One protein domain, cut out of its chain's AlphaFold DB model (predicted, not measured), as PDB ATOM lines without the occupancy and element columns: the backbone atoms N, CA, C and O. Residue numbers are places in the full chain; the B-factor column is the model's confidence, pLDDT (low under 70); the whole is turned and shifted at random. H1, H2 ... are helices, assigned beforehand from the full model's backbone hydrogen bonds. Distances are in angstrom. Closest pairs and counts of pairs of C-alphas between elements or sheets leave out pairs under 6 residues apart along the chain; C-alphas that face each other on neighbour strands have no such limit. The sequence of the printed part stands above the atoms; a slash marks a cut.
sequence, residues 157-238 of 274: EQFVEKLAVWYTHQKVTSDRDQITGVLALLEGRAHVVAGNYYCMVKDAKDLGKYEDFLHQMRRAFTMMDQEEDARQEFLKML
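AT A GLANCE: This is residues 157 to 238 of the 274 residues of an uncharacterized protein of Fibroporia radiculosa (UniProt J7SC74). One long helix, H5, runs past a small body of four shorter helices, with residues 225 to 238 sticking out as a free arm. In the body, H2 lies between H1 and H4, while H3 packs crosswise on H5. The printed part has 82 residues with five named helices, H1 to H5 in chain order, and no named strand: all helix. It is loose, with a radius of gyration of the C-alphas of 15.1 A, and elongated, spanning 52 by 29 by 19 A.

HOW THE PARTS SIT: H1, residues 157 to 169, and H2, residues 175 to 185, only just touch, with 3 pairs of C-alphas within 8 A; the closest are Tyr 167 and Gln 178, 7.4 A apart, at a steep tilt of 58 degrees. H4, residues 195 to 202, also only just touches H2, with 3 such pairs; the closest C-alphas, of Leu 183 and Tyr 198, are 7.3 A apart. H5, residues 210 to 238, touches H2 with residues 210 to 213 alone; the closest C-alphas, of Asp 175 and Tyr 210, are 4.9 A apart. H3, residues 188 to 193, touches H5 at its residues 217 to 221 alone, at a steep tilt of 64 degrees; the closest C-alphas, of Val 193 and Ala 220, are 6.9 A apart. H1 and H4 are apart. Every O i to N i+4 pair is within hydrogen-bond range in H1, H4 and H5, against 6 of 7 in H2 and 1 of 2 in H3.

IN THESE COORDINATES: H1 begins at C-alpha 157, (116.253, 121.754, 125.964), and is 18.6 A long; H2 measures 15.9 A. H5 runs 42.1 A, ending at C-alpha 238, (139.956, 115.153, 149.037).

THE WHOLE: The C-alphas farthest apart, of Lys 171 and Leu 238, are 52.3 A apart. The printed part has no cut and no long link. No printed residue is under pLDDT 70.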
ATOM      1  N   GLU A 157     117.649 121.427 126.283       89.88
ATOM      2  CA  GLU A 157     116.253 121.754 125.964       89.88
ATOM      3  C   GLU A 157     116.152 123.067 125.190       89.88
ATOM      4  O   GLU A 157     115.578 123.109 124.104       89.88
ATOM      5  N   GLN A 158     116.792 124.126 125.692       90.31
ATOM      6  CA  GLN A 158     116.816 125.425 125.021       90.31
ATOM      7  C   GLN A 158     117.480 125.347 123.642       90.31
ATOM      8  O   GLN A 158     117.199 126.159 122.759       90.31
ATOM      9  N   PHE A 159     118.435 124.437 123.459       92.62
ATOM     10  CA  PHE A 159     119.066 124.179 122.169       92.62
ATOM     11  C   PHE A 159     118.107 123.479 121.199       92.62
ATOM     12  O   PHE A 159     117.933 123.947 120.070       92.62
ATOM     13  N   VAL A 160     117.423 122.430 121.657       93.31
ATOM     14  CA  VAL A 160     116.438 121.681 120.866       93.31
ATOM     15  C   VAL A 160     115.238 122.549 120.479       93.31
ATOM     16  O   VAL A 160     114.791 122.480 119.338       93.31
ATOM     17  N   GLU A 161     114.752 123.422 121.364       94.06
ATOM     18  CA  GLU A 161     113.654 124.352 121.066       94.06
ATOM     19  C   GLU A 161     114.012 125.326 119.936       94.06
ATOM     20  O   GLU A 161     113.246 125.493 118.982       94.06
ATOM     21  N   LYS A 162     115.212 125.926 119.983       92.25
ATOM     22  CA  LYS A 162     115.697 126.793 118.896       92.25
ATOM     23  C   LYS A 162     115.831 126.017 117.584       92.25
ATOM     24  O   LYS A 162     115.528 126.564 116.522       92.25
ATOM     25  N   LEU A 163     116.253 124.752 117.644       92.81
ATOM     26  CA  LEU A 163     116.317 123.889 116.464       92.81
ATOM     27  C   LEU A 163     114.948 123.521 115.915       92.81
ATOM     28  O   LEU A 163     114.787 123.537 114.701       92.81
ATOM     29  N   ALA A 164     113.954 123.264 116.760       92.94
ATOM     30  CA  ALA A 164     112.596 122.969 116.315       92.94
ATOM     31  C   ALA A 164     111.995 124.140 115.519       92.94
ATOM     32  O   ALA A 164     111.410 123.939 114.450       92.94
ATOM     33  N   VAL A 165     112.210 125.375 115.987       92.50
ATOM     34  CA  VAL A 165     111.806 126.594 115.265       92.50
ATOM     35  C   VAL A 165     112.514 126.684 113.911       92.50
ATOM     36  O   VAL A 165     111.878 126.939 112.886       92.50
ATOM     37  N   TRP A 166     113.822 126.423 113.883       93.19
ATOM     38  CA  TRP A 166     114.599 126.445 112.648       93.19
ATOM     39  C   TRP A 166     114.181 125.344 111.662       93.19
ATOM     40  O   TRP A 166     113.961 125.638 110.490       93.19
ATOM     41  N   TYR A 167     113.988 124.102 112.114       93.50
ATOM     42  CA  TYR A 167     113.508 122.996 111.283       93.50
ATOM     43  C   TYR A 167     112.132 123.270 110.691       93.50
ATOM     44  O   TYR A 167     111.923 122.994 109.512       93.50
ATOM     45  N   THR A 168     111.224 123.865 111.468       91.88
ATOM     46  CA  THR A 168     109.896 124.264 110.980       91.88
ATOM     47  C   THR A 168     110.019 125.264 109.832       91.88
ATOM     48  O   THR A 168     109.386 125.097 108.792       91.88
ATOM     49  N   HIS A 169     110.894 126.264 109.976       88.06
ATOM     50  CA  HIS A 169     111.155 127.248 108.926       88.06
ATOM     51  C   HIS A 169     111.822 126.637 107.684       88.06
ATOM     52  O   HIS A 169     111.452 126.965 106.559       88.06
ATOM     53  N   GLN A 170     112.775 125.721 107.871       87.25
ATOM     54  CA  GLN A 170     113.454 125.012 106.778       87.25
ATOM     55  C   GLN A 170     112.636 123.845 106.198       87.25
ATOM     56  O   GLN A 170     113.097 123.178 105.275       87.25
ATOM     57  N   LYS A 171     111.430 123.587 106.727       90.31
ATOM     58  CA  LYS A 171     110.554 122.464 106.351       90.31
ATOM     59  C   LYS A 171     111.244 121.096 106.459       90.31
ATOM     60  O   LYS A 171     111.002 120.206 105.646       90.31
ATOM     61  N   VAL A 172     112.091 120.915 107.473       91.06
ATOM     62  CA  VAL A 172     112.729 119.624 107.770       91.06
ATOM     63  C   VAL A 172     111.725 118.733 108.501       91.06
ATOM     64  O   VAL A 172     111.421 118.953 109.673       91.06
ATOM     65  N   THR A 173     111.200 117.730 107.798       90.88
ATOM     66  CA  THR A 173     110.110 116.862 108.282       90.88
ATOM     67  C   THR A 173     110.531 115.422 108.568       90.88
ATOM     68  O   THR A 173     109.796 114.697 109.229       90.88
ATOM     69  N   SER A 174     111.693 114.993 108.074       96.12
ATOM     70  CA  SER A 174     112.191 113.625 108.241       96.12
ATOM     71  C   SER A 174     112.914 113.457 109.576       96.12
ATOM     72  O   SER A 174     113.838 114.216 109.868       96.12
ATOM     73  N   ASP A 175     112.559 112.411 110.331       96.12
ATOM     74  CA  ASP A 175     113.237 112.025 111.581       96.12
ATOM     75  C   ASP A 175     114.760 111.935 111.378       96.12
ATOM     76  O   ASP A 175     115.546 112.477 112.153       96.12
ATOM     77  N   ARG A 176     115.195 111.306 110.277       95.25
ATOM     78  CA  ARG A 176     116.617 111.140 109.952       95.25
ATOM     79  C   ARG A 176     117.328 112.481 109.778       95.25
ATOM     80  O   ARG A 176     118.451 112.636 110.261       95.25
ATOM     81  N   ASP A 177     116.701 113.428 109.088       95.25
ATOM     82  CA  ASP A 177     117.305 114.732 108.798       95.25
ATOM     83  C   ASP A 177     117.342 115.609 110.052       95.25
ATOM     84  O   ASP A 177     118.330 116.306 110.286       95.25
ATOM     85  N   GLN A 178     116.317 115.514 110.901       96.38
ATOM     86  CA  GLN A 178     116.288 116.173 112.206       96.38
ATOM     87  C   GLN A 178     117.390 115.627 113.124       96.38
ATOM     88  O   GLN A 178     118.183 116.402 113.656       96.38
ATOM     89  N   ILE A 179     117.524 114.301 113.251       97.00
ATOM     90  CA  ILE A 179     118.597 113.684 114.050       97.00
ATOM     91  C   ILE A 179     119.968 114.092 113.499       97.00
ATOM     92  O   ILE A 179     120.827 114.560 114.243       97.00
ATOM     93  N   THR A 180     120.174 113.979 112.184       95.00
ATOM     94  CA  THR A 180     121.452 114.340 111.546       95.00
ATOM     95  C   THR A 180     121.785 115.819 111.746       95.00
ATOM     96  O   THR A 180     122.939 116.165 111.998       95.00
ATOM     97  N   GLY A 181     120.784 116.698 111.678       94.25
ATOM     98  CA  GLY A 181     120.967 118.122 111.920       94.25
ATOM     99  C   GLY A 181     121.350 118.438 113.369       94.25
ATOM    100  O   GLY A 181     122.199 119.301 113.574       94.25
ATOM    101  N   VAL A 182     120.798 117.723 114.359       95.19
ATOM    102  CA  VAL A 182     121.239 117.851 115.756       95.19
ATOM    103  C   VAL A 182     122.695 117.415 115.874       95.19
ATOM    104  O   VAL A 182     123.518 118.179 116.368       95.19
ATOM    105  N   LEU A 183     123.033 116.228 115.359       95.12
ATOM    106  CA  LEU A 183     124.394 115.681 115.399       95.12
ATOM    107  C   LEU A 183     125.425 116.615 114.752       95.12
ATOM    108  O   LEU A 183     126.542 116.731 115.247       95.12
ATOM    109  N   ALA A 184     125.074 117.316 113.674       94.00
ATOM    110  CA  ALA A 184     125.973 118.265 113.014       94.00
ATOM    111  C   ALA A 184     126.348 119.475 113.892       94.00
ATOM    112  O   ALA A 184     127.351 120.142 113.631       94.00
ATOM    113  N   LEU A 185     125.542 119.758 114.916       94.25
ATOM    114  CA  LEU A 185     125.695 120.899 115.812       94.25
ATOM    115  C   LEU A 185     126.197 120.503 117.205       94.25
ATOM    116  O   LEU A 185     126.444 121.392 118.017       94.25
ATOM    117  N   LEU A 186     126.376 119.209 117.489       92.88
ATOM    118  CA  LEU A 186     126.999 118.765 118.734       92.88
ATOM    119  C   LEU A 186     128.524 118.872 118.643       92.88
ATOM    120  O   LEU A 186     129.145 118.428 117.677       92.88
ATOM    121  N   GLU A 187     129.134 119.408 119.693       90.31
ATOM    122  CA  GLU A 187     130.584 119.515 119.850       90.31
ATOM    123  C   GLU A 187     131.034 119.081 121.244       90.31
ATOM    124  O   GLU A 187     130.225 118.781 122.124       90.31
ATOM    125  N   GLY A 188     132.350 119.022 121.454       87.25
ATOM    126  CA  GLY A 188     132.935 118.752 122.763       87.25
ATOM    127  C   GLY A 188     132.371 117.482 123.402       87.25
ATOM    128  O   GLY A 188     132.390 116.408 122.802       87.25
ATOM    129  N   ARG A 189     131.844 117.604 124.623       83.19
ATOM    130  CA  ARG A 189     131.278 116.461 125.356       83.19
ATOM    131  C   ARG A 189     129.979 115.954 124.734       83.19
ATOM    132  O   ARG A 189     129.739 114.751 124.746       83.19
ATOM    133  N   ALA A 190     129.178 116.839 124.139       88.75
ATOM    134  CA  ALA A 190     127.940 116.451 123.468       88.75
ATOM    135  C   ALA A 190     128.183 115.533 122.264       88.75
ATOM    136  O   ALA A 190     127.420 114.596 122.033       88.75
ATOM    137  N   HIS A 191     129.288 115.754 121.552       89.56
ATOM    138  CA  HIS A 191     129.720 114.875 120.471       89.56
ATOM    139  C   HIS A 191     130.032 113.454 120.967       89.56
ATOM    140  O   HIS A 191     129.614 112.477 120.350       89.56
ATOM    141  N   VAL A 192     130.730 113.331 122.102       88.12
ATOM    142  CA  VAL A 192     131.098 112.029 122.685       88.12
ATOM    143  C   VAL A 192     129.854 111.237 123.091       88.12
ATOM    144  O   VAL A 192     129.751 110.056 122.764       88.12
ATOM    145  N   VAL A 193     128.880 111.895 123.727       88.44
ATOM    146  CA  VAL A 193     127.600 111.276 124.118       88.44
ATOM    147  C   VAL A 193     126.865 110.692 122.917       88.44
ATOM    148  O   VAL A 193     126.361 109.572 122.969       88.44
ATOM    149  N   ALA A 194     126.844 111.427 121.808       92.50
ATOM    150  CA  ALA A 194     126.178 110.997 120.589       92.50
ATOM    151  C   ALA A 194     127.017 110.036 119.722       92.50
ATOM    152  O   ALA A 194     126.622 109.733 118.594       92.50
ATOM    153  N   GLY A 195     128.151 109.526 120.219       91.06
ATOM    154  CA  GLY A 195     129.104 108.702 119.462       91.06
ATOM    155  C   GLY A 195     128.461 107.550 118.680       91.06
ATOM    156  O   GLY A 195     128.727 107.380 117.489       91.06
ATOM    157  N   ASN A 196     127.546 106.808 119.311       92.50
ATOM    158  CA  ASN A 196     126.834 105.700 118.662       92.50
ATOM    159  C   ASN A 196     126.009 106.163 117.453       92.50
ATOM    160  O   ASN A 196     126.000 105.494 116.419       92.50
ATOM    161  N   TYR A 197     125.369 107.327 117.549       94.31
ATOM    162  CA  TYR A 197     124.576 107.886 116.462       94.31
ATOM    163  C   TYR A 197     125.447 108.328 115.282       94.31
ATOM    164  O   TYR A 197     125.063 108.101 114.137       94.31
ATOM    165  N   TYR A 198     126.654 108.858 115.517       92.62
ATOM    166  CA  TYR A 198     127.595 109.139 114.424       92.62
ATOM    167  C   TYR A 198     128.014 107.868 113.677       92.62
ATOM    168  O   TYR A 198     128.069 107.873 112.444       92.62
ATOM    169  N   CYS A 199     128.252 106.765 114.394       91.88
ATOM    170  CA  CYS A 199     128.510 105.465 113.772       91.88
ATOM    171  C   CYS A 199     127.307 104.991 112.945       91.88
ATOM    172  O   CYS A 199     127.476 104.547 111.814       91.88
ATOM    173  N   MET A 200     126.085 105.140 113.463       93.81
ATOM    174  CA  MET A 200     124.867 104.763 112.740       93.81
ATOM    175  C   MET A 200     124.646 105.607 111.478       93.81
ATOM    176  O   MET A 200     124.304 105.052 110.435       93.81
ATOM    177  N   VAL A 201     124.903 106.920 111.529       93.31
ATOM    178  CA  VAL A 201     124.861 107.797 110.346       93.31
ATOM    179  C   VAL A 201     125.882 107.346 109.304       93.31
ATOM    180  O   VAL A 201     125.525 107.201 108.133       93.31
ATOM    181  N   LYS A 202     127.129 107.096 109.728       92.38
ATOM    182  CA  LYS A 202     128.225 106.642 108.858       92.38
ATOM    183  C   LYS A 202     127.907 105.308 108.180       92.38
ATOM    184  O   LYS A 202     128.165 105.157 106.990       92.38
ATOM    185  N   ASP A 203     127.318 104.377 108.922       93.94
ATOM    186  CA  ASP A 203     126.939 103.050 108.433       93.94
ATOM    187  C   ASP A 203     125.605 103.052 107.657       93.94
ATOM    188  O   ASP A 203     125.110 101.987 107.293       93.94
ATOM    189  N   ALA A 204     124.991 104.225 107.439       91.31
ATOM    190  CA  ALA A 204     123.666 104.387 106.837       91.31
ATOM    191  C   ALA A 204     122.566 103.537 107.510       91.31
ATOM    192  O   ALA A 204     121.601 103.120 106.867       91.31
ATOM    193  N   LYS A 205     122.703 103.299 108.817       93.69
ATOM    194  CA  LYS A 205     121.710 102.594 109.631       93.69
ATOM    195  C   LYS A 205     120.506 103.492 109.910       93.69
ATOM    196  O   LYS A 205     120.587 104.723 109.826       93.69
ATOM    197  N   ASP A 206     119.394 102.851 110.251       93.25
ATOM    198  CA  ASP A 206     118.215 103.544 110.758       93.25
ATOM    199  C   ASP A 206     118.547 104.229 112.088       93.25
ATOM    200  O   ASP A 206     119.144 103.612 112.969       93.25
ATOM    201  N   LEU A 207     118.184 105.507 112.209       93.94
ATOM    202  CA  LEU A 207     118.412 106.321 113.406       93.94
ATOM    203  C   LEU A 207     117.217 106.278 114.368       93.94
ATOM    204  O   LEU A 207     117.327 106.771 115.490       93.94
ATOM    205  N   GLY A 208     116.100 105.676 113.948       94.81
ATOM    206  CA  GLY A 208     114.863 105.641 114.713       94.81
ATOM    207  C   GLY A 208     114.111 106.971 114.672       94.81
ATOM    208  O   GLY A 208     114.278 107.785 113.761       94.81
ATOM    209  N   LYS A 209     113.237 107.173 115.660       97.44
ATOM    210  CA  LYS A 209     112.406 108.375 115.776       97.44
ATOM    211  C   LYS A 209     113.166 109.527 116.413       97.44
ATOM    212  O   LYS A 209     113.944 109.325 117.345       97.44
ATOM    213  N   TYR A 210     112.894 110.744 115.939       96.25
ATOM    214  CA  TYR A 210     113.532 111.947 116.470       96.25
ATOM    215  C   TYR A 210     113.267 112.122 117.972       96.25
ATOM    216  O   TYR A 210     114.191 112.409 118.730       96.25
ATOM    217  N   GLU A 211     112.040 111.853 118.429       95.06
ATOM    218  CA  GLU A 211     111.687 111.978 119.848       95.06
ATOM    219  C   GLU A 211     112.437 110.972 120.740       95.06
ATOM    220  O   GLU A 211     112.918 111.337 121.815       95.06
ATOM    221  N   ASP A 212     112.616 109.730 120.275       95.81
ATOM    222  CA  ASP A 212     113.368 108.706 121.012       95.81
ATOM    223  C   ASP A 212     114.842 109.103 121.151       95.81
ATOM    224  O   ASP A 212     115.431 108.969 122.227       95.81
ATOM    225  N   PHE A 213     115.426 109.646 120.080       95.44
ATOM    226  CA  PHE A 213     116.769 110.218 120.105       95.44
ATOM    227  C   PHE A 213     116.874 111.356 121.131       95.44
ATOM    228  O   PHE A 213     117.762 111.332 121.986       95.44
ATOM    229  N   LEU A 214     115.948 112.322 121.119       95.00
ATOM    230  CA  LEU A 214     115.948 113.427 122.084       95.00
ATOM    231  C   LEU A 214     115.806 112.946 123.531       95.00
ATOM    232  O   LEU A 214     116.418 113.513 124.439       95.00
ATOM    233  N   HIS A 215     114.998 111.912 123.770       94.31
ATOM    234  CA  HIS A 215     114.849 111.318 125.094       94.31
ATOM    235  C   HIS A 215     116.152 110.661 125.576       94.31
ATOM    236  O   HIS A 215     116.571 110.880 126.716       94.31
ATOM    237  N   GLN A 216     116.834 109.914 124.701       93.00
ATOM    238  CA  GLN A 216     118.129 109.305 125.011       93.00
ATOM    239  C   GLN A 216     119.203 110.356 125.307       93.00
ATOM    240  O   GLN A 216     119.907 110.239 126.310       93.00
ATOM    241  N   MET A 217     119.285 111.411 124.490       92.88
ATOM    242  CA  MET A 217     120.247 112.500 124.689       92.88
ATOM    243  C   MET A 217     120.010 113.237 126.012       92.88
ATOM    244  O   MET A 217     120.957 113.429 126.772       92.88
ATOM    245  N   ARG A 218     118.753 113.580 126.341       90.94
ATOM    246  CA  ARG A 218     118.392 114.205 127.629       90.94
ATOM    247  C   ARG A 218     118.870 113.371 128.809       90.94
ATOM    248  O   ARG A 218     119.575 113.868 129.682       90.94
ATOM    249  N   ARG A 219     118.535 112.079 128.802       89.31
ATOM    250  CA  ARG A 219     118.930 111.161 129.870       89.31
ATOM    251  C   ARG A 219     120.449 111.071 130.007       89.31
ATOM    252  O   ARG A 219     120.949 111.081 131.129       89.31
ATOM    253  N   ALA A 220     121.168 110.988 128.891       87.94
ATOM    254  CA  ALA A 220     122.622 110.908 128.899       87.94
ATOM    255  C   ALA A 220     123.267 112.180 129.474       87.94
ATOM    256  O   ALA A 220     124.165 112.076 130.307       87.94
ATOM    257  N   PHE A 221     122.773 113.365 129.106       86.19
ATOM    258  CA  PHE A 221     123.283 114.624 129.652       86.19
ATOM    259  C   PHE A 221     122.997 114.782 131.144       86.19
ATOM    260  O   PHE A 221     123.907 115.123 131.891       86.19
ATOM    261  N   THR A 222     121.796 114.428 131.608       83.06
ATOM    262  CA  THR A 222     121.483 114.450 133.046       83.06
ATOM    263  C   THR A 222     122.381 113.511 133.851       83.06
ATOM    264  O   THR A 222     122.863 113.895 134.913       83.06
ATOM    265  N   MET A 223     122.621 112.288 133.366       79.81
ATOM    266  CA  MET A 223     123.511 111.345 134.056       79.81
ATOM    267  C   MET A 223     124.947 111.872 134.116       79.81
ATOM    268  O   MET A 223     125.580 111.795 135.163       79.81
ATOM    269  N   MET A 224     125.438 112.463 133.026       77.19
ATOM    270  CA  MET A 224     126.778 113.044 132.992       77.19
ATOM    271  C   MET A 224     126.955 114.238 133.928       77.19
ATOM    272  O   MET A 224     128.009 114.366 134.547       77.19
ATOM    273  N   ASP A 225     125.958 115.116 134.029       79.12
ATOM    274  CA  ASP A 225     126.030 116.258 134.941       79.12
ATOM    275  C   ASP A 225     126.070 115.780 136.400       79.12
ATOM    276  O   ASP A 225     126.880 116.268 137.184       79.12
ATOM    277  N   GLN A 226     125.290 114.745 136.740       78.25
ATOM    278  CA  GLN A 226     125.342 114.103 138.059       78.25
ATOM    279  C   GLN A 226     126.706 113.467 138.356       78.25
ATOM    280  O   GLN A 226     127.214 113.603 139.468       78.25
ATOM    281  N   GLU A 227     127.305 112.780 137.380       76.75
ATOM    282  CA  GLU A 227     128.642 112.193 137.519       76.75
ATOM    283  C   GLU A 227     129.718 113.271 137.712       76.75
ATOM    284  O   GLU A 227     130.591 113.130 138.569       76.75
ATOM    285  N   GLU A 228     129.652 114.376 136.965       78.31
ATOM    286  CA  GLU A 228     130.604 115.480 137.106       78.31
ATOM    287  C   GLU A 228     130.435 116.210 138.444       78.31
ATOM    288  O   GLU A 228     131.437 116.493 139.103       78.31
ATOM    289  N   ASP A 229     129.203 116.461 138.889       80.12
ATOM    290  CA  ASP A 229     128.929 117.057 140.201       80.12
ATOM    291  C   ASP A 229     129.455 116.164 141.336       80.12
ATOM    292  O   ASP A 229     130.128 116.645 142.255       80.12
ATOM    293  N   ALA A 230     129.231 114.850 141.242       75.75
ATOM    294  CA  ALA A 230     129.764 113.882 142.196       75.75
ATOM    295  C   ALA A 230     131.301 113.872 142.198       75.75
ATOM    296  O   ALA A 230     131.922 113.885 143.264       75.75
ATOM    297  N   ARG A 231     131.932 113.942 141.018       78.44
ATOM    298  CA  ARG A 231     133.392 114.034 140.873       78.44
ATOM    299  C   ARG A 231     133.950 115.321 141.483       78.44
ATOM    300  O   ARG A 231     134.998 115.292 142.129       78.44
ATOM    301  N   GLN A 232     133.270 116.454 141.308       82.62
ATOM    302  CA  GLN A 232     133.679 117.730 141.901       82.62
ATOM    303  C   GLN A 232     133.567 117.711 143.427       82.62
ATOM    304  O   GLN A 232     134.498 118.152 144.109       82.62
ATOM    305  N   GLU A 233     132.481 117.162 143.981       83.06
ATOM    306  CA  GLU A 233     132.343 116.986 145.432       83.06
ATOM    307  C   GLU A 233     133.386 116.003 145.985       83.06
ATOM    308  O   GLU A 233     133.976 116.272 147.033       83.06
ATOM    309  N   PHE A 234     133.724 114.940 145.248       79.88
ATOM    310  CA  PHE A 234     134.823 114.038 145.602       79.88
ATOM    311  C   PHE A 234     136.174 114.766 145.665       79.88
ATOM    312  O   PHE A 234     136.864 114.714 146.683       79.88
ATOM    313  N   LEU A 235     136.529 115.543 144.637       81.88
ATOM    314  CA  LEU A 235     137.767 116.337 144.622       81.88
ATOM    315  C   LEU A 235     137.813 117.412 145.718       81.88
ATOM    316  O   LEU A 235     138.885 117.777 146.207       81.88
ATOM    317  N   LYS A 236     136.661 117.971 146.085       84.94
ATOM    318  CA  LYS A 236     136.528 118.939 147.177       84.94
ATOM    319  C   LYS A 236     136.689 118.269 148.540       84.94
ATOM    320  O   LYS A 236     137.333 118.843 149.416       84.94
ATOM    321  N   MET A 237     136.164 117.058 148.703       84.12
ATOM    322  CA  MET A 237     136.347 116.230 149.893       84.12
ATOM    323  C   MET A 237     137.817 115.823 150.068       84.12
ATOM    324  O   MET A 237     138.360 116.035 151.151       84.12
ATOM    325  N   LEU A 238     138.506 115.401 149.000       79.50
ATOM    326  CA  LEU A 238     139.956 115.153 149.037       79.50
ATOM    327  C   LEU A 238     140.748 116.402 149.456       79.50
ATOM    328  O   LEU A 238     141.619 116.319 150.314       79.50
TER     329      LEU A 238